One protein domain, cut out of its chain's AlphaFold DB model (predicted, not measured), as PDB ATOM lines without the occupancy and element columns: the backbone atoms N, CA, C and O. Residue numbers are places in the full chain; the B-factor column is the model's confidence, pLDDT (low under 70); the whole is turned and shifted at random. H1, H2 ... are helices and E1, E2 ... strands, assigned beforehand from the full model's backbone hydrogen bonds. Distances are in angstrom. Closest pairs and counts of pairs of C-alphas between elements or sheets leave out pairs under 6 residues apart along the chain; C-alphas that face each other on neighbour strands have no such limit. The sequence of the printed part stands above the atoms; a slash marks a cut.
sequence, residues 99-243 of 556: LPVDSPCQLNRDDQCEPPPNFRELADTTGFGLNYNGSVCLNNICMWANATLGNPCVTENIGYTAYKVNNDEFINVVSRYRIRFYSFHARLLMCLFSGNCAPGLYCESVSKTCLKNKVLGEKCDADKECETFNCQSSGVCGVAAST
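AT A GLANCE: This is residues 99 to 243 of the 556 residues of an uncharacterized protein of Panaeolus cyanescens (UniProt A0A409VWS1). This domain has little regular structure: mostly loops, with three separate two-stranded hairpins. The long hairpin E3-E4 reaches to one end of the longest axis, small E1-E2 and short helix H1 lie toward the other, and E5-E6 is nearer the middle. The named elements, in the order H1, E1, E2, E3, E4, E5, E6, hold only 32 of the 145 printed residues; the class is mostly strand, each sheet antiparallel. It is compact, radius of gyration of the C-alphas 15.2 A, spanning 46 by 32 by 31 A.

IN THESE COORDINATES: H1, residues 119 to 122, begins at C-alpha 119 (13.926, 30.852, -7.610). E1 is 135 to 138, E2 141 to 144. E3, 157 to 163, measures 18.8 A; E4, 169 to 175, 18.5 A. E5 is 201 to 203; E6, 210 to 212, ends at C-alpha 212 (27.647, 34.786, -21.540).

HOW THE PARTS SIT: Within hydrogen-bond range are N 136 and O 143 in hairpin E1-E2, 2.9 A, N 172 and O 160 in E3-E4, 2.8 A, and N 202 and O 211 in E5-E6, 2.8 A. The hairpins are apart from one another. H1 is too short for an O i to N i+4 pair.

THE WHOLE: The printed part has no cut. Links H1 to E1, E2 to E3 and E4 to E5 are long. Residues 176 to 194 have pLDDT under 70.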
ATOM      1  N   LEU A  99       8.926  17.087  -7.805       98.19
ATOM      2  CA  LEU A  99      10.006  16.124  -7.683       98.19
ATOM      3  C   LEU A  99      11.293  16.841  -7.232       98.19
ATOM      4  O   LEU A  99      11.627  17.887  -7.798       98.19
ATOM      5  N   PRO A 100      12.043  16.306  -6.252       98.38
ATOM      6  CA  PRO A 100      13.264  16.942  -5.760       98.38
ATOM      7  C   PRO A 100      14.382  16.929  -6.815       98.38
ATOM      8  O   PRO A 100      14.297  16.247  -7.839       98.38
ATOM      9  N   VAL A 101      15.473  17.649  -6.559       96.88
ATOM     10  CA  VAL A 101      16.700  17.556  -7.375       96.88
ATOM     11  C   VAL A 101      17.200  16.104  -7.448       96.88
ATOM     12  O   VAL A 101      16.985  15.321  -6.523       96.88
ATOM     13  N   ASP A 102      17.827  15.747  -8.569       97.00
ATOM     14  CA  ASP A 102      18.344  14.414  -8.921       97.00
ATOM     15  C   ASP A 102      17.278  13.313  -9.114       97.00
ATOM     16  O   ASP A 102      17.606  12.160  -9.403       97.00
ATOM     17  N   SER A 103      15.989  13.653  -9.023       97.94
ATOM     18  CA  SER A 103      14.885  12.739  -9.345       97.94
ATOM     19  C   SER A 103      14.666  12.574 -10.862       97.94
ATOM     20  O   SER A 103      14.989  13.482 -11.635       97.94
ATOM     21  N   PRO A 104      14.095  11.437 -11.313       97.69
ATOM     22  CA  PRO A 104      13.751  11.234 -12.715       97.69
ATOM     23  C   PRO A 104      12.516  12.056 -13.119       97.69
ATOM     24  O   PRO A 104      11.484  11.980 -12.457       97.69
ATOM     25  N   CYS A 105      12.594  12.784 -14.234       97.12
ATOM     26  CA  CYS A 105      11.529  13.658 -14.745       97.12
ATOM     27  C   CYS A 105      11.194  13.386 -16.218       97.12
ATOM     28  O   CYS A 105      12.013  12.865 -16.977       97.12
ATOM     29  N   GLN A 106       9.976  13.741 -16.639       94.56
ATOM     30  CA  GLN A 106       9.525  13.565 -18.021       94.56
ATOM     31  C   GLN A 106      10.187  14.581 -18.973       94.56
ATOM     32  O   GLN A 106      10.400  15.753 -18.658       94.56
ATOM     33  N   LEU A 107      10.468  14.127 -20.192       91.81
ATOM     34  CA  LEU A 107      11.043  14.905 -21.288       91.81
ATOM     35  C   LEU A 107      10.285  16.259 -21.473       91.81
ATOM     36  O   LEU A 107       9.114  16.254 -21.824       91.81
ATOM     37  N   ASN A 108      10.959  17.416 -21.317       88.00
ATOM     38  CA  ASN A 108      10.430  18.808 -21.440       88.00
ATOM     39  C   ASN A 108       9.544  19.283 -20.268       88.00
ATOM     40  O   ASN A 108       8.810  20.274 -20.390       88.00
ATOM     41  N   ARG A 109       9.590  18.595 -19.126       93.88
ATOM     42  CA  ARG A 109       8.697  18.854 -17.993       93.88
ATOM     43  C   ARG A 109       9.404  19.489 -16.798       93.88
ATOM     44  O   ARG A 109       9.303  19.009 -15.677       93.88
ATOM     45  N   ASP A 110      10.040  20.636 -17.033       94.75
ATOM     46  CA  ASP A 110      10.616  21.501 -15.985       94.75
ATOM     47  C   ASP A 110       9.609  21.816 -14.864       94.75
ATOM     48  O   ASP A 110       9.976  21.929 -13.700       94.75
ATOM     49  N   ASP A 111       8.317  21.887 -15.210       95.19
ATOM     50  CA  ASP A 111       7.213  22.104 -14.273       95.19
ATOM     51  C   ASP A 111       6.983  20.962 -13.264       95.19
ATOM     52  O   ASP A 111       6.153  21.111 -12.372       95.19
ATOM     53  N   GLN A 112       7.721  19.853 -13.376       97.00
ATOM     54  CA  GLN A 112       7.751  18.760 -12.397       97.00
ATOM     55  C   GLN A 112       8.785  18.984 -11.296       97.00
ATOM     56  O   GLN A 112       8.639  18.419 -10.219       97.00
ATOM     57  N   CYS A 113       9.822  19.779 -11.550       98.12
ATOM     58  CA  CYS A 113      10.999  19.854 -10.696       98.12
ATOM     59  C   CYS A 113      10.866  20.931  -9.611       98.12
ATOM     60  O   CYS A 113      10.448  22.059  -9.883       98.12
ATOM     61  N   GLU A 114      11.279  20.608  -8.385       97.88
ATOM     62  CA  GLU A 114      11.251  21.520  -7.242       97.88
ATOM     63  C   GLU A 114      12.165  22.747  -7.478       97.88
ATOM     64  O   GLU A 114      13.364  22.592  -7.749       97.88
ATOM     65  N   PRO A 115      11.629  23.980  -7.392       97.25
ATOM     66  CA  PRO A 115      12.398  25.192  -7.637       97.25
ATOM     67  C   PRO A 115      13.399  25.472  -6.501       97.25
ATOM     68  O   PRO A 115      13.110  25.196  -5.335       97.25
ATOM     69  N   PRO A 116      14.569  26.069  -6.800       97.31
ATOM     70  CA  PRO A 116      15.560  26.410  -5.784       97.31
ATOM     71  C   PRO A 116      15.034  27.480  -4.805       97.31
ATOM     72  O   PRO A 116      14.194  28.302  -5.178       97.31
ATOM     73  N   PRO A 117      15.576  27.582  -3.575       97.31
ATOM     74  CA  PRO A 117      15.141  28.590  -2.601       97.31
ATOM     75  C   PRO A 117      15.213  30.042  -3.106       97.31
ATOM     76  O   PRO A 117      14.395  30.874  -2.714       97.31
ATOM     77  N   ASN A 118      16.155  30.349  -4.005       96.50
ATOM     78  CA  ASN A 118      16.308  31.655  -4.652       96.50
ATOM     79  C   ASN A 118      15.659  31.726  -6.053       96.50
ATOM     80  O   ASN A 118      16.088  32.511  -6.896       96.50
ATOM     81  N   PHE A 119      14.600  30.945  -6.307       96.06
ATOM     82  CA  PHE A 119      13.926  30.852  -7.610       96.06
ATOM     83  C   PHE A 119      13.611  32.190  -8.284       96.06
ATOM     84  O   PHE A 119      13.622  32.266  -9.503       96.06
ATOM     85  N   ARG A 120      13.346  33.257  -7.522       96.19
ATOM     86  CA  ARG A 120      13.030  34.589  -8.065       96.19
ATOM     87  C   ARG A 120      14.173  35.223  -8.863       96.19
ATOM     88  O   ARG A 120      13.901  36.057  -9.715       96.19
ATOM     89  N   GLU A 121      15.415  34.848  -8.575       95.38
ATOM     90  CA  GLU A 121      16.618  35.334  -9.268       95.38
ATOM     91  C   GLU A 121      16.960  34.466 -10.486       95.38
ATOM     92  O   GLU A 121      17.540  34.950 -11.454       95.38
ATOM     93  N   LEU A 122      16.601  33.178 -10.430       94.75
ATOM     94  CA  LEU A 122      16.903  32.179 -11.459       94.75
ATOM     95  C   LEU A 122      15.737  31.940 -12.431       94.75
ATOM     96  O   LEU A 122      15.929  31.311 -13.470       94.75
ATOM     97  N   ALA A 123      14.535  32.424 -12.115       93.25
ATOM     98  CA  ALA A 123      13.359  32.326 -12.965       93.25
ATOM     99  C   ALA A 123      13.578  33.069 -14.285       93.25
ATOM    100  O   ALA A 123      13.939  34.248 -14.306       93.25
ATOM    101  N   ASP A 124      13.295  32.390 -15.393       90.00
ATOM    102  CA  ASP A 124      13.292  33.029 -16.697       90.00
ATOM    103  C   ASP A 124      12.180  34.092 -16.798       90.00
ATOM    104  O   ASP A 124      10.986  33.792 -16.768       90.00
ATOM    105  N   THR A 125      12.592  35.352 -16.945       88.62
ATOM    106  CA  THR A 125      11.710  36.517 -17.133       88.62
ATOM    107  C   THR A 125      11.633  36.986 -18.587       88.62
ATOM    108  O   THR A 125      10.844  37.875 -18.901       88.62
ATOM    109  N   THR A 126      12.404  36.379 -19.495       85.94
ATOM    110  CA  THR A 126      12.465  36.770 -20.916       85.94
ATOM    111  C   THR A 126      11.215  36.371 -21.709       85.94
ATOM    112  O   THR A 126      10.980  36.879 -22.804       85.94
ATOM    113  N   GLY A 127      10.408  35.453 -21.165       84.69
ATOM    114  CA  GLY A 127       9.245  34.867 -21.834       84.69
ATOM    115  C   GLY A 127       9.581  33.703 -22.773       84.69
ATOM    116  O   GLY A 127       8.672  33.157 -23.402       84.69
ATOM    117  N   PHE A 128      10.852  33.298 -22.857       81.69
ATOM    118  CA  PHE A 128      11.309  32.190 -23.696       81.69
ATOM    119  C   PHE A 128      11.022  30.800 -23.101       81.69
ATOM    120  O   PHE A 128      10.936  29.828 -23.850       81.69
ATOM    121  N   GLY A 129      10.807  30.706 -21.786       86.44
ATOM    122  CA  GLY A 129      10.527  29.448 -21.097       86.44
ATOM    123  C   GLY A 129      11.766  28.561 -21.018       86.44
ATOM    124  O   GLY A 129      11.692  27.376 -21.333       86.44
ATOM    125  N   LEU A 130      12.905  29.156 -20.651       86.81
ATOM    126  CA  LEU A 130      14.201  28.476 -20.491       86.81
ATOM    127  C   LEU A 130      14.221  27.527 -19.276       86.81
ATOM    128  O   LEU A 130      14.975  26.554 -19.257       86.81
ATOM    129  N   ASN A 131      13.416  27.845 -18.256       92.81
ATOM    130  CA  ASN A 131      13.240  27.087 -17.018       92.81
ATOM    131  C   ASN A 131      11.846  27.350 -16.410       92.81
ATOM    132  O   ASN A 131      11.135  28.269 -16.834       92.81
ATOM    133  N   TYR A 132      11.466  26.584 -15.385       93.81
ATOM    134  CA  TYR A 132      10.260  26.830 -14.594       93.81
ATOM    135  C   TYR A 132      10.638  27.277 -13.180       93.81
ATOM    136  O   TYR A 132      10.973  26.464 -12.329       93.81
ATOM    137  N   ASN A 133      10.607  28.585 -12.907       95.06
ATOM    138  CA  ASN A 133      11.067  29.139 -11.624       95.06
ATOM    139  C   ASN A 133      12.497  28.671 -11.258       95.06
ATOM    140  O   ASN A 133      12.773  28.314 -10.118       95.06
ATOM    141  N   GLY A 134      13.413  28.616 -12.226       94.75
ATOM    142  CA  GLY A 134      14.796  28.190 -11.997       94.75
ATOM    143  C   GLY A 134      15.021  26.678 -11.837       94.75
ATOM    144  O   GLY A 134      16.177  26.286 -11.689       94.75
ATOM    145  N   SER A 135      13.990  25.823 -11.890       96.00
ATOM    146  CA  SER A 135      14.165  24.373 -12.074       96.00
ATOM    147  C   SER A 135      14.074  23.977 -13.552       96.00
ATOM    148  O   SER A 135      13.446  24.665 -14.363       96.00
ATOM    149  N   VAL A 136      14.765  22.896 -13.917       95.19
ATOM    150  CA  VAL A 136      14.883  22.402 -15.294       95.19
ATOM    151  C   VAL A 136      15.031  20.876 -15.305       95.19
ATOM    152  O   VAL A 136      15.708  20.307 -14.447       95.19
ATOM    153  N   CYS A 137      14.399  20.207 -16.267       95.94
ATOM    154  CA  CYS A 137      14.480  18.762 -16.471       95.94
ATOM    155  C   CYS A 137      15.420  18.456 -17.648       95.94
ATOM    156  O   CYS A 137      15.043  18.639 -18.806       95.94
ATOM    157  N   LEU A 138      16.641  17.981 -17.365       93.62
ATOM    158  CA  LEU A 138      17.661  17.695 -18.386       93.62
ATOM    159  C   LEU A 138      18.141  16.250 -18.306       93.62
ATOM    160  O   LEU A 138      18.461  15.749 -17.233       93.62
ATOM    161  N   ASN A 139      18.210  15.582 -19.458       92.88
ATOM    162  CA  ASN A 139      18.515  14.151 -19.581       92.88
ATOM    163  C   ASN A 139      17.600  13.269 -18.705       92.88
ATOM    164  O   ASN A 139      18.025  12.235 -18.191       92.88
ATOM    165  N   ASN A 140      16.335  13.680 -18.550       94.94
ATOM    166  CA  ASN A 140      15.339  13.091 -17.646       94.94
ATOM    167  C   ASN A 140      15.706  13.167 -16.150       94.94
ATOM    168  O   ASN A 140      15.230  12.339 -15.381       94.94
ATOM    169  N   ILE A 141      16.528  14.135 -15.726       96.69
ATOM    170  CA  ILE A 141      16.871  14.380 -14.315       96.69
ATOM    171  C   ILE A 141      16.524  15.826 -13.930       96.69
ATOM    172  O   ILE A 141      16.880  16.771 -14.642       96.69
ATOM    173  N   CYS A 142      15.841  16.008 -12.797       97.88
ATOM    174  CA  CYS A 142      15.538  17.327 -12.245       97.88
ATOM    175  C   CYS A 142      16.792  18.006 -11.687       97.88
ATOM    176  O   CYS A 142      17.472  17.461 -10.820       97.88
ATOM    177  N   MET A 143      17.068  19.232 -12.128       96.69
ATOM    178  CA  MET A 143      18.173  20.050 -11.629       96.69
ATOM    179  C   MET A 143      17.814  21.542 -11.594       96.69
ATOM    180  O   MET A 143      16.747  21.963 -12.044       96.69
ATOM    181  N   TRP A 144      18.700  22.359 -11.026       97.00
ATOM    182  CA  TRP A 144      18.531  23.812 -10.954       97.00
ATOM    183  C   TRP A 144      19.344  24.530 -12.031       97.00
ATOM    184  O   TRP A 144      20.484  24.166 -12.311       97.00
ATOM    185  N   ALA A 145      18.787  25.605 -12.583       95.44
ATOM    186  CA  ALA A 145      19.445  26.500 -13.529       95.44
ATOM    187  C   ALA A 145      20.346  27.525 -12.802       95.44
ATOM    188  O   ALA A 145      20.131  28.731 -12.896       95.44
ATOM    189  N   ASN A 146      21.309  27.049 -12.003       96.00
ATOM    190  CA  ASN A 146      22.132  27.873 -11.106       96.00
ATOM    191  C   ASN A 146      23.635  27.937 -11.457       96.00
ATOM    192  O   ASN A 146      24.398  28.582 -10.734       96.00
ATOM    193  N   ALA A 147      24.090  27.288 -12.533       95.81
ATOM    194  CA  ALA A 147      25.498  27.288 -12.915       95.81
ATOM    195  C   ALA A 147      25.937  28.667 -13.438       95.81
ATOM    196  O   ALA A 147      25.325  29.254 -14.334       95.81
ATOM    197  N   THR A 148      27.013  29.194 -12.853       96.94
ATOM    198  CA  THR A 148      27.580  30.509 -13.177       96.94
ATOM    199  C   THR A 148      28.545  30.445 -14.361       96.94
ATOM    200  O   THR A 148      28.966  29.370 -14.783       96.94
ATOM    201  N   LEU A 149      28.938  31.609 -14.885       97.06
ATOM    202  CA  LEU A 149      29.888  31.721 -15.994       97.06
ATOM    203  C   LEU A 149      31.189  30.946 -15.707       97.06
ATOM    204  O   LEU A 149      31.774  31.086 -14.635       97.06
ATOM    205  N   GLY A 150      31.625  30.136 -16.673       96.38
ATOM    206  CA  GLY A 150      32.803  29.269 -16.587       96.38
ATOM    207  C   GLY A 150      32.582  27.918 -15.893       96.38
ATOM    208  O   GLY A 150      33.431  27.038 -16.029       96.38
ATOM    209  N   ASN A 151      31.460  27.704 -15.194       97.12
ATOM    210  CA  ASN A 151      31.172  26.413 -14.561       97.12
ATOM    211  C   ASN A 151      30.771  25.351 -15.599       97.12
ATOM    212  O   ASN A 151      30.218  25.701 -16.649       97.12
ATOM    213  N   PRO A 152      30.990  24.053 -15.299       95.88
ATOM    214  CA  PRO A 152      30.505  22.966 -16.134       95.88
ATOM    215  C   PRO A 152      28.974  22.951 -16.191       95.88
ATOM    216  O   PRO A 152      28.295  23.185 -15.187       95.88
ATOM    217  N   CYS A 153      28.437  22.632 -17.364       95.81
ATOM    218  CA  CYS A 153      27.009  22.601 -17.625       95.81
ATOM    219  C   CYS A 153      26.575  21.376 -18.430       95.81
ATOM    220  O   CYS A 153      27.342  20.759 -19.172       95.81
ATOM    221  N   VAL A 154      25.308  21.016 -18.261       92.88
ATOM    222  CA  VAL A 154      24.665  19.887 -18.927       92.88
ATOM    223  C   VAL A 154      23.878  20.419 -20.122       92.88
ATOM    224  O   VAL A 154      23.004  21.266 -19.965       92.88
ATOM    225  N   THR A 155      24.182  19.915 -21.318       90.50
ATOM    226  CA  THR A 155      23.365  20.119 -22.522       90.50
ATOM    227  C   THR A 155      22.544  18.878 -22.821       90.50
ATOM    228  O   THR A 155      23.099  17.776 -22.830       90.50
ATOM    229  N   GLU A 156      21.292  19.067 -23.218       89.69
ATOM    230  CA  GLU A 156      20.496  18.038 -23.879       89.69
ATOM    231  C   GLU A 156      20.102  18.514 -25.282       89.69
ATOM    232  O   GLU A 156      19.531  19.594 -25.450       89.69
ATOM    233  N   ASN A 157      20.441  17.715 -26.295       87.06
ATOM    234  CA  ASN A 157      20.143  17.985 -27.700       87.06
ATOM    235  C   ASN A 157      19.087  16.996 -28.184       87.06
ATOM    236  O   ASN A 157      19.299  15.788 -28.083       87.06
ATOM    237  N   ILE A 158      17.987  17.495 -28.747       87.88
ATOM    238  CA  ILE A 158      16.894  16.666 -29.253       87.88
ATOM    239  C   ILE A 158      16.720  16.896 -30.755       87.88
ATOM    240  O   ILE A 158      16.508  18.013 -31.218       87.88
ATOM    241  N   GLY A 159      16.826  15.825 -31.540       89.75
ATOM    242  CA  GLY A 159      16.567  15.861 -32.977       89.75
ATOM    243  C   GLY A 159      15.075  15.734 -33.263       89.75
ATOM    244  O   GLY A 159      14.544  14.630 -33.183       89.75
ATOM    245  N   TYR A 160      14.413  16.836 -33.616       87.75
ATOM    246  CA  TYR A 160      13.027  16.805 -34.083       87.75
ATOM    247  C   TYR A 160      12.981  16.564 -35.593       87.75
ATOM    248  O   TYR A 160      13.740  17.177 -36.347       87.75
ATOM    249  N   THR A 161      12.064  15.716 -36.056       88.56
ATOM    250  CA  THR A 161      11.821  15.530 -37.493       88.56
ATOM    251  C   THR A 161      10.949  16.672 -37.999       88.56
ATOM    252  O   THR A 161       9.788  16.802 -37.609       88.56
ATOM    253  N   ALA A 162      11.506  17.508 -38.871       87.56
ATOM    254  CA  ALA A 162      10.805  18.608 -39.516       87.56
ATOM    255  C   ALA A 162      10.602  18.317 -41.010       87.56
ATOM    256  O   ALA A 162      11.447  17.705 -41.660       87.56
ATOM    257  N   TYR A 163       9.486  18.791 -41.562       87.25
ATOM    258  CA  TYR A 163       9.098  18.560 -42.955       87.25
ATOM    259  C   TYR A 163       9.252  19.846 -43.771       87.25
ATOM    260  O   TYR A 163       8.774  20.912 -43.373       87.25
ATOM    261  N   LYS A 164       9.913  19.766 -44.930       88.44
ATOM    262  CA  LYS A 164       9.946  20.862 -45.914       88.44
ATOM    263  C   LYS A 164       8.664  20.869 -46.752       88.44
ATOM    264  O   LYS A 164       7.928  19.892 -46.804       88.44
ATOM    265  N   VAL A 165       8.450  21.957 -47.496       91.81
ATOM    266  CA  VAL A 165       7.314  22.126 -48.431       91.81
ATOM    267  C   VAL A 165       7.239  21.013 -49.496       91.81
ATOM    268  O   VAL A 165       6.168  20.743 -50.025       91.81
ATOM    269  N   ASN A 166       8.358  20.340 -49.777       93.75
ATOM    270  CA  ASN A 166       8.455  19.225 -50.724       93.75
ATOM    271  C   ASN A 166       8.184  17.840 -50.091       93.75
ATOM    272  O   ASN A 166       8.426  16.830 -50.742       93.75
ATOM    273  N   ASN A 167       7.752  17.780 -48.826       89.81
ATOM    274  CA  ASN A 167       7.729  16.586 -47.966       89.81
ATOM    275  C   ASN A 167       9.110  15.975 -47.642       89.81
ATOM    276  O   ASN A 167       9.164  14.922 -47.014       89.81
ATOM    277  N   ASP A 168      10.220  16.635 -47.992       92.44
ATOM    278  CA  ASP A 168      11.554  16.208 -47.552       92.44
ATOM    279  C   ASP A 168      11.674  16.337 -46.022       92.44
ATOM    280  O   ASP A 168      11.560  17.443 -45.472       92.44
ATOM    281  N   GLU A 169      11.955  15.228 -45.343       91.50
ATOM    282  CA  GLU A 169      12.293  15.210 -43.920       91.50
ATOM    283  C   GLU A 169      13.707  15.757 -43.679       91.50
ATOM    284  O   GLU A 169      14.649  15.503 -44.435       91.50
ATOM    285  N   PHE A 170      13.878  16.514 -42.597       90.44
ATOM    286  CA  PHE A 170      15.185  16.890 -42.073       90.44
ATOM    287  C   PHE A 170      15.171  16.869 -40.546       90.44
ATOM    288  O   PHE A 170      14.195  17.268 -39.911       90.44
ATOM    289  N   ILE A 171      16.279  16.425 -39.954       87.00
ATOM    290  CA  ILE A 171      16.458  16.471 -38.505       87.00
ATOM    291  C   ILE A 171      16.815  17.910 -38.135       87.00
ATOM    292  O   ILE A 171      17.918  18.381 -38.416       87.00
ATOM    293  N   ASN A 172      15.878  18.609 -37.504       85.12
ATOM    294  CA  ASN A 172      16.161  19.858 -36.825       85.12
ATOM    295  C   ASN A 172      16.701  19.512 -35.431       85.12
ATOM    296  O   ASN A 172      15.944  19.087 -34.557       85.12
ATOM    297  N   VAL A 173      18.019  19.625 -35.233       83.44
ATOM    298  CA  VAL A 173      18.623  19.409 -33.912       83.44
ATOM    299  C   VAL A 173      18.373  20.640 -33.065       83.44
ATOM    300  O   VAL A 173      19.046  21.661 -33.182       83.44
ATOM    301  N   VAL A 174      17.394  20.503 -32.190       73.69
ATOM    302  CA  VAL A 174      16.977  21.520 -31.254       73.69
ATOM    303  C   VAL A 174      17.480  21.064 -29.880       73.69
ATOM    304  O   VAL A 174      16.901  20.185 -29.238       73.69
ATOM    305  N   SER A 175      18.577  21.667 -29.395       71.44
ATOM    306  CA  SER A 175      18.761  21.831 -27.935       71.44
ATOM    307  C   SER A 175      17.454  22.388 -27.348       71.44
ATOM    308  O   SER A 175      16.711  22.976 -28.115       71.44
ATOM    309  N   ARG A 176      17.094  22.188 -26.073       57.91
ATOM    310  CA  ARG A 176      15.706  22.467 -25.607       57.91
ATOM    311  C   ARG A 176      15.474  23.823 -24.923       57.91
ATOM    312  O   ARG A 176      16.327  24.155 -24.153       57.91
ATOM    313  N   TYR A 177      14.332  24.506 -25.098       41.47
ATOM    314  CA  TYR A 177      13.587  25.450 -24.217       41.47
ATOM    315  C   TYR A 177      12.114  25.073 -24.343       41.47
ATOM    316  O   TYR A 177      11.773  24.014 -24.880       41.47
ATOM    317  N   ARG A 178      11.213  25.969 -23.958       35.16
ATOM    318  CA  ARG A 178       9.790  25.792 -24.180       35.16
ATOM    319  C   ARG A 178       9.125  27.131 -24.471       35.16
ATOM    320  O   ARG A 178       8.646  27.784 -23.547       35.16
ATOM    321  N   ILE A 179       8.971  27.489 -25.758       31.03
ATOM    322  CA  ILE A 179       8.013  28.552 -26.107       31.03
ATOM    323  C   ILE A 179       6.656  28.080 -25.603       31.03
ATOM    324  O   ILE A 179       6.053  27.164 -26.166       31.03
ATOM    325  N   ARG A 180       6.125  28.741 -24.575       39.03
ATOM    326  CA  ARG A 180       4.677  28.766 -24.393       39.03
ATOM    327  C   ARG A 180       4.122  29.475 -25.616       39.03
ATOM    328  O   ARG A 180       4.240  30.692 -25.693       39.03
ATOM    329  N   PHE A 181       3.573  28.738 -26.581       38.91
ATOM    330  CA  PHE A 181       3.107  29.296 -27.851       38.91
ATOM    331  C   PHE A 181       2.119  30.461 -27.635       38.91
ATOM    332  O   PHE A 181       0.910  30.279 -27.458       38.91
ATOM    333  N   TYR A 182       2.639  31.689 -27.695       37.53
ATOM    334  CA  TYR A 182       1.875  32.920 -27.880       37.53
ATOM    335  C   TYR A 182       1.480  33.016 -29.356       37.53
ATOM    336  O   TYR A 182       2.017  33.812 -30.120       37.53
ATOM    337  N   SER A 183       0.561  32.140 -29.775       42.56
ATOM    338  CA  SER A 183       0.075  32.104 -31.152       42.56
ATOM    339  C   SER A 183      -1.166  32.972 -31.326       42.56
ATOM    340  O   SER A 183      -2.258  32.613 -30.891       42.56
ATOM    341  N   PHE A 184      -0.992  34.075 -32.050       36.44
ATOM    342  CA  PHE A 184      -1.943  34.474 -33.082       36.44
ATOM    343  C   PHE A 184      -1.119  34.941 -34.296       36.44
ATOM    344  O   PHE A 184      -0.348  35.889 -34.194       36.44
ATOM    345  N   HIS A 185      -1.242  34.235 -35.427       39.75
ATOM    346  CA  HIS A 185      -0.450  34.391 -36.667       39.75
ATOM    347  C   HIS A 185       1.047  33.994 -36.654       39.75
ATOM    348  O   HIS A 185       1.953  34.808 -36.793       39.75
ATOM    349  N   ALA A 186       1.264  32.676 -36.644       43.47
ATOM    350  CA  ALA A 186       2.284  31.929 -37.395       43.47
ATOM    351  C   ALA A 186       3.488  32.681 -38.024       43.47
ATOM    352  O   ALA A 186       3.406  33.203 -39.142       43.47
ATOM    353  N   ARG A 187       4.678  32.470 -37.443       36.69
ATOM    354  CA  ARG A 187       5.837  31.979 -38.212       36.69
ATOM    355  C   ARG A 187       6.760  31.121 -37.348       36.69
ATOM    356  O   ARG A 187       7.004  31.427 -36.190       36.69
ATOM    357  N   LEU A 188       7.236  30.036 -37.951       41.75
ATOM    358  CA  LEU A 188       8.057  28.997 -37.340       41.75
ATOM    359  C   LEU A 188       9.486  29.516 -37.077       41.75
ATOM    360  O   LEU A 188      10.262  29.648 -38.019       41.75
ATOM    361  N   LEU A 189       9.832  29.800 -35.821       39.34
ATOM    362  CA  LEU A 189      11.219  29.850 -35.341       39.34
ATOM    363  C   LEU A 189      11.250  29.439 -33.865       39.34
ATOM    364  O   LEU A 189      10.337  29.756 -33.104       39.34
ATOM    365  N   MET A 190      12.250  28.637 -33.518       39.16
ATOM    366  CA  MET A 190      12.181  27.647 -32.446       39.16
ATOM    367  C   MET A 190      13.580  27.514 -31.835       39.16
ATOM    368  O   MET A 190      14.373  26.690 -32.281       39.16
ATOM    369  N   CYS A 191      13.907  28.373 -30.870       36.62
ATOM    370  CA  CYS A 191      15.300  28.653 -30.499       36.62
ATOM    371  C   CYS A 191      15.573  28.256 -29.051       36.62
ATOM    372  O   CYS A 191      15.684  29.080 -28.151       36.62
ATOM    373  N   LEU A 192      15.593  26.949 -28.854       52.47
ATOM    374  CA  LEU A 192      15.316  26.284 -27.595       52.47
ATOM    375  C   LEU A 192      16.621  26.083 -26.759       52.47
ATOM    376  O   LEU A 192      17.489  25.334 -27.183       52.47
ATOM    377  N   PHE A 193      16.798  26.715 -25.579       52.25
ATOM    378  CA  PHE A 193      17.950  26.450 -24.673       52.25
ATOM    379  C   PHE A 193      17.681  26.377 -23.155       52.25
ATOM    380  O   PHE A 193      17.246  27.318 -22.508       52.25
ATOM    381  N   SER A 194      18.085  25.242 -22.597       59.34
ATOM    382  CA  SER A 194      17.917  24.782 -21.232       59.34
ATOM    383  C   SER A 194      19.210  24.028 -20.971       59.34
ATOM    384  O   SER A 194      19.362  22.844 -21.268       59.34
ATOM    385  N   GLY A 195      20.213  24.784 -20.547       74.69
ATOM    386  CA  GLY A 195      21.281  24.233 -19.732       74.69
ATOM    387  C   GLY A 195      20.947  24.521 -18.276       74.69
ATOM    388  O   GLY A 195      20.112  25.373 -17.979       74.69
ATOM    389  N   ASN A 196      21.670  23.904 -17.356       89.25
ATOM    390  CA  ASN A 196      21.640  24.288 -15.945       89.25
ATOM    391  C   ASN A 196      22.326  25.653 -15.668       89.25
ATOM    392  O   ASN A 196      22.627  25.951 -14.516       89.25
ATOM    393  N   CYS A 197      22.599  26.472 -16.690       94.88
ATOM    394  CA  CYS A 197      23.192  27.803 -16.558       94.88
ATOM    395  C   CYS A 197      22.167  28.839 -16.073       94.88
ATOM    396  O   CYS A 197      20.988  28.762 -16.416       94.88
ATOM    397  N   ALA A 198      22.629  29.834 -15.313       94.31
ATOM    398  CA  ALA A 198      21.798  30.955 -14.875       94.31
ATOM    399  C   ALA A 198      21.292  31.817 -16.061       94.31
ATOM    400  O   ALA A 198      21.961  31.875 -17.098       94.31
ATOM    401  N   PRO A 199      20.151  32.530 -15.925       92.00
ATOM    402  CA  PRO A 199      19.620  33.397 -16.980       92.00
ATOM    403  C   PRO A 199      20.649  34.407 -17.525       92.00
ATOM    404  O   PRO A 199      21.387  35.033 -16.765       92.00
ATOM    405  N   GLY A 200      20.690  34.572 -18.852       92.12
ATOM    406  CA  GLY A 200      21.691  35.399 -19.547       92.12
ATOM    407  C   GLY A 200      23.031  34.698 -19.833       92.12
ATOM    408  O   GLY A 200      23.956  35.333 -20.355       92.12
ATOM    409  N   LEU A 201      23.134  33.406 -19.507       95.38
ATOM    410  CA  LEU A 201      24.226  32.515 -19.894       95.38
ATOM    411  C   LEU A 201      23.703  31.356 -20.762       95.38
ATOM    412  O   LEU A 201      22.577  30.888 -20.582       95.38
ATOM    413  N   TYR A 202      24.554  30.824 -21.640       94.38
ATOM    414  CA  TYR A 202      24.279  29.650 -22.465       94.38
ATOM    415  C   TYR A 202      25.330  28.556 -22.261       94.38
ATOM    416  O   TYR A 202      26.490  28.837 -21.971       94.38
ATOM    417  N   CYS A 203      24.941  27.292 -22.452       95.06
ATOM    418  CA  CYS A 203      25.864  26.162 -22.361       95.06
ATOM    419  C   CYS A 203      26.487  25.840 -23.734       95.06
ATOM    420  O   CYS A 203      25.793  25.457 -24.693       95.06
ATOM    421  N   GLU A 204      27.806  25.996 -23.852       94.50
ATOM    422  CA  GLU A 204      28.545  25.621 -25.059       94.50
ATOM    423  C   GLU A 204      28.629  24.091 -25.175       94.50
ATOM    424  O   GLU A 204      29.011  23.395 -24.242       94.50
ATOM    425  N   SER A 205      28.290  23.541 -26.342       88.19
ATOM    426  CA  SER A 205      28.189  22.084 -26.539       88.19
ATOM    427  C   SER A 205      29.540  21.363 -26.620       88.19
ATOM    428  O   SER A 205      29.580  20.155 -26.401       88.19
ATOM    429  N   VAL A 206      30.624  22.080 -26.936       91.56
ATOM    430  CA  VAL A 206      31.977  21.512 -27.061       91.56
ATOM    431  C   VAL A 206      32.699  21.522 -25.714       91.56
ATOM    432  O   VAL A 206      33.107  20.464 -25.241       91.56
ATOM    433  N   SER A 207      32.821  22.688 -25.068       94.94
ATOM    434  CA  SER A 207      33.480  22.798 -23.757       94.94
ATOM    435  C   SER A 207      32.616  22.309 -22.593       94.94
ATOM    436  O   SER A 207      33.157  21.989 -21.537       94.94
ATOM    437  N   LYS A 208      31.284  22.258 -22.770       93.69
ATOM    438  CA  LYS A 208      30.303  22.047 -21.694       93.69
ATOM    439  C   LYS A 208      30.482  23.044 -20.548       93.69
ATOM    440  O   LYS A 208      30.389  22.664 -19.385       93.69
ATOM    441  N   THR A 209      30.735  24.316 -20.869       96.44
ATOM    442  CA  THR A 209      30.802  25.413 -19.887       96.44
ATOM    443  C   THR A 209      29.775  26.509 -20.164       96.44
ATOM    444  O   THR A 209      29.369  26.725 -21.312       96.44
ATOM    445  N   CYS A 210      29.320  27.186 -19.104       96.56
ATOM    446  CA  CYS A 210      28.412  28.326 -19.226       96.56
ATOM    447  C   CYS A 210      29.168  29.568 -19.720       96.56
ATOM    448  O   CYS A 210      30.029  30.101 -19.016       96.56
ATOM    449  N   LEU A 211      28.808  30.069 -20.899       96.69
ATOM    450  CA  LEU A 211      29.308  31.315 -21.480       96.69
ATOM    451  C   LEU A 211      28.224  32.398 -21.426       96.69
ATOM    452  O   LEU A 211      27.043  32.099 -21.285       96.69
ATOM    453  N   LYS A 212      28.610  33.674 -21.519       97.38
ATOM    454  CA  LYS A 212      27.647  34.786 -21.540       97.38
ATOM    455  C   LYS A 212      26.962  34.881 -22.904       97.38
ATOM    456  O   LYS A 212      27.652  34.822 -23.918       97.38
ATOM    457  N   ASN A 213      25.648  35.117 -22.929       95.88
ATOM    458  CA  ASN A 213      24.952  35.445 -24.173       95.88
ATOM    459  C   ASN A 213      25.549  36.703 -24.834       95.88
ATOM    460  O   ASN A 213      25.829  37.719 -24.189       95.88
ATOM    461  N   LYS A 214      25.735  36.578 -26.142       97.75
ATOM    462  CA  LYS A 214      26.217  37.548 -27.114       97.75
ATOM    463  C   LYS A 214      25.116  38.546 -27.456       97.75
ATOM    464  O   LYS A 214      23.937  38.185 -27.556       97.75
ATOM    465  N   VAL A 215      25.501  39.801 -27.652       97.62
ATOM    466  CA  VAL A 215      24.559  40.885 -27.963       97.62
ATOM    467  C   VAL A 215      24.271  40.972 -29.465       97.62
ATOM    468  O   VAL A 215      24.941  40.362 -30.300       97.62
ATOM    469  N   LEU A 216      23.247  41.747 -29.829       97.31
ATOM    470  CA  LEU A 216      22.874  42.000 -31.223       97.31
ATOM    471  C   LEU A 216      24.072  42.451 -32.078       97.31
ATOM    472  O   LEU A 216      24.756  43.417 -31.749       97.31
ATOM    473  N   GLY A 217      24.279  41.775 -33.210       97.44
ATOM    474  CA  GLY A 217      25.368  42.030 -34.158       97.44
ATOM    475  C   GLY A 217      26.674  41.268 -33.899       97.44
ATOM    476  O   GLY A 217      27.530  41.255 -34.783       97.44
ATOM    477  N   GLU A 218      26.844  40.608 -32.750       98.31
ATOM    478  CA  GLU A 218      28.017  39.759 -32.494       98.31
ATOM    479  C   GLU A 218      27.959  38.442 -33.280       98.31
ATOM    480  O   GLU A 218      26.882  37.964 -33.639       98.31
ATOM    481  N   LYS A 219      29.130  37.847 -33.556       98.06
ATOM    482  CA  LYS A 219      29.228  36.597 -34.323       98.06
ATOM    483  C   LYS A 219      28.739  35.392 -33.525       98.06
ATOM    484  O   LYS A 219      29.214  35.165 -32.412       98.06
ATOM    485  N   CYS A 220      27.880  34.584 -34.128       97.00
ATOM    486  CA  CYS A 220      27.304  33.384 -33.533       97.00
ATOM    487  C   CYS A 220      27.367  32.193 -34.493       97.00
ATOM    488  O   CYS A 220      27.277  32.370 -35.709       97.00
ATOM    489  N   ASP A 221      27.468  30.997 -33.920       95.00
ATOM    490  CA  ASP A 221      27.397  29.722 -34.643       95.00
ATOM    491  C   ASP A 221      26.054  28.999 -34.410       95.00
ATOM    492  O   ASP A 221      25.667  28.124 -35.185       95.00
ATOM    493  N   ALA A 222      25.314  29.369 -33.357       92.06
ATOM    494  CA  ALA A 222      24.005  28.812 -33.017       92.06
ATOM    495  C   ALA A 222      23.100  29.842 -32.319       92.06
ATOM    496  O   ALA A 222      23.583  30.774 -31.676       92.06
ATOM    497  N   ASP A 223      21.780  29.632 -32.375       91.44
ATOM    498  CA  ASP A 223      20.788  30.541 -31.777       91.44
ATOM    499  C   ASP A 223      21.021  30.809 -30.281       91.44
ATOM    500  O   ASP A 223      20.830  31.944 -29.845       91.44
ATOM    501  N   LYS A 224      21.486  29.807 -29.511       90.69
ATOM    502  CA  LYS A 224      21.767  29.920 -28.059       90.69
ATOM    503  C   LYS A 224      22.638  31.085 -27.700       90.69
ATOM    504  O   LYS A 224      22.528  31.631 -26.608       90.69
ATOM    505  N   GLU A 225      23.599  31.338 -28.570       94.62
ATOM    506  CA  GLU A 225      24.686  32.224 -28.242       94.62
ATOM    507  C   GLU A 225      24.174  33.651 -28.140       94.62
ATOM    508  O   GLU A 225      24.781  34.438 -27.440       94.62
ATOM    509  N   CYS A 226      23.046  33.972 -28.771       95.81
ATOM    510  CA  CYS A 226      22.446  35.294 -28.785       95.81
ATOM    511  C   CYS A 226      21.477  35.503 -27.614       95.81
ATOM    512  O   CYS A 226      20.662  34.639 -27.305       95.81
ATOM    513  N   GLU A 227      21.481  36.690 -27.011       94.38
ATOM    514  CA  GLU A 227      20.486  37.110 -26.001       94.38
ATOM    515  C   GLU A 227      19.042  37.074 -26.541       94.38
ATOM    516  O   GLU A 227      18.086  36.773 -25.832       94.38
ATOM    517  N   THR A 228      18.885  37.334 -27.837       93.31
ATOM    518  CA  THR A 228      17.618  37.287 -28.576       93.31
ATOM    519  C   THR A 228      17.221  35.901 -29.076       93.31
ATOM    520  O   THR A 228      16.175  35.782 -29.718       93.31
ATOM    521  N   PHE A 229      18.059  34.885 -28.845       90.88
ATOM    522  CA  PHE A 229      17.889  33.532 -29.368       90.88
ATOM    523  C   PHE A 229      17.607  33.498 -30.881       90.88
ATOM    524  O   PHE A 229      16.650  32.883 -31.332       90.88
ATOM    525  N   ASN A 230      18.395  34.226 -31.677       92.94
ATOM    526  CA  ASN A 230      18.288  34.215 -33.138       92.94
ATOM    527  C   ASN A 230      19.650  34.512 -33.776       92.94
ATOM    528  O   ASN A 230      20.066  35.672 -33.856       92.94
ATOM    529  N   CYS A 231      20.324  33.470 -34.245       95.69
ATOM    530  CA  CYS A 231      21.537  33.564 -35.032       95.69
ATOM    531  C   CYS A 231      21.170  33.569 -36.520       95.69
ATOM    532  O   CYS A 231      20.653  32.597 -37.070       95.69
ATOM    533  N   GLN A 232      21.408  34.692 -37.194       95.19
ATOM    534  CA  GLN A 232      21.082  34.814 -38.614       95.19
ATOM    535  C   GLN A 232      22.000  33.929 -39.466       95.19
ATOM    536  O   GLN A 232      23.137  33.655 -39.093       95.19
ATOM    537  N   SER A 233      21.568  33.578 -40.681       94.50
ATOM    538  CA  SER A 233      22.387  32.832 -41.655       94.50
ATOM    539  C   SER A 233      23.678  33.545 -42.092       94.50
ATOM    540  O   SER A 233      24.526  32.945 -42.745       94.50
ATOM    541  N   SER A 234      23.841  34.819 -41.731       96.75
ATOM    542  CA  SER A 234      25.078  35.602 -41.820       96.75
ATOM    543  C   SER A 234      26.079  35.328 -40.681       96.75
ATOM    544  O   SER A 234      27.146  35.938 -40.669       96.75
ATOM    545  N   GLY A 235      25.751  34.446 -39.729       96.75
ATOM    546  CA  GLY A 235      26.575  34.131 -38.559       96.75
ATOM    547  C   GLY A 235      26.644  35.271 -37.542       96.75
ATOM    548  O   GLY A 235      27.691  35.475 -36.931       96.75
ATOM    549  N   VAL A 236      25.572  36.066 -37.402       98.00
ATOM    550  CA  VAL A 236      25.481  37.165 -36.419       98.00
ATOM    551  C   VAL A 236      24.127  37.225 -35.710       98.00
ATOM    552  O   VAL A 236      23.086  36.908 -36.294       98.00
ATOM    553  N   CYS A 237      24.136  37.669 -34.454       97.88
ATOM    554  CA  CYS A 237      22.947  37.756 -33.614       97.88
ATOM    555  C   CYS A 237      21.951  38.808 -34.118       97.88
ATOM    556  O   CYS A 237      22.258  39.999 -34.197       97.88
ATOM    557  N   GLY A 238      20.739  38.364 -34.450       96.56
ATOM    558  CA  GLY A 238      19.646  39.184 -34.967       96.56
ATOM    559  C   GLY A 238      18.550  39.464 -33.941       96.56
ATOM    560  O   GLY A 238      18.509  38.862 -32.875       96.56
ATOM    561  N   VAL A 239      17.611  40.357 -34.273       95.38
ATOM    562  CA  VAL A 239      16.408  40.594 -33.448       95.38
ATOM    563  C   VAL A 239      15.623  39.297 -33.223       95.38
ATOM    564  O   VAL A 239      15.543  38.473 -34.133       95.38
ATOM    565  N   ALA A 240      15.032  39.117 -32.038       91.62
ATOM    566  CA  ALA A 240      14.323  37.885 -31.682       91.62
ATOM    567  C   ALA A 240      13.237  37.543 -32.714       91.62
ATOM    568  O   ALA A 240      12.540  38.433 -33.210       91.62
ATOM    569  N   ALA A 241      13.065  36.263 -33.042       85.38
ATOM    570  CA  ALA A 241      12.142  35.846 -34.101       85.38
ATOM    571  C   ALA A 241      10.661  36.135 -33.787       85.38
ATOM    572  O   ALA A 241       9.859  36.318 -34.702       85.38
ATOM    573  N   SER A 242      10.329  36.229 -32.498       80.69
ATOM    574  CA  SER A 242       9.034  36.655 -31.959       80.69
ATOM    575  C   SER A 242       8.763  38.158 -32.099       80.69
ATOM    576  O   SER A 242       7.623  38.580 -31.904       80.69
ATOM    577  N   THR A 243       9.768  38.977 -32.440       85.38
ATOM    578  CA  THR A 243       9.599  40.430 -32.601       85.38
ATOM    579  C   THR A 243       8.563  40.697 -33.698       85.38
ATOM    580  O   THR A 243       8.804  40.328 -34.855       85.38
TER     581      THR A 243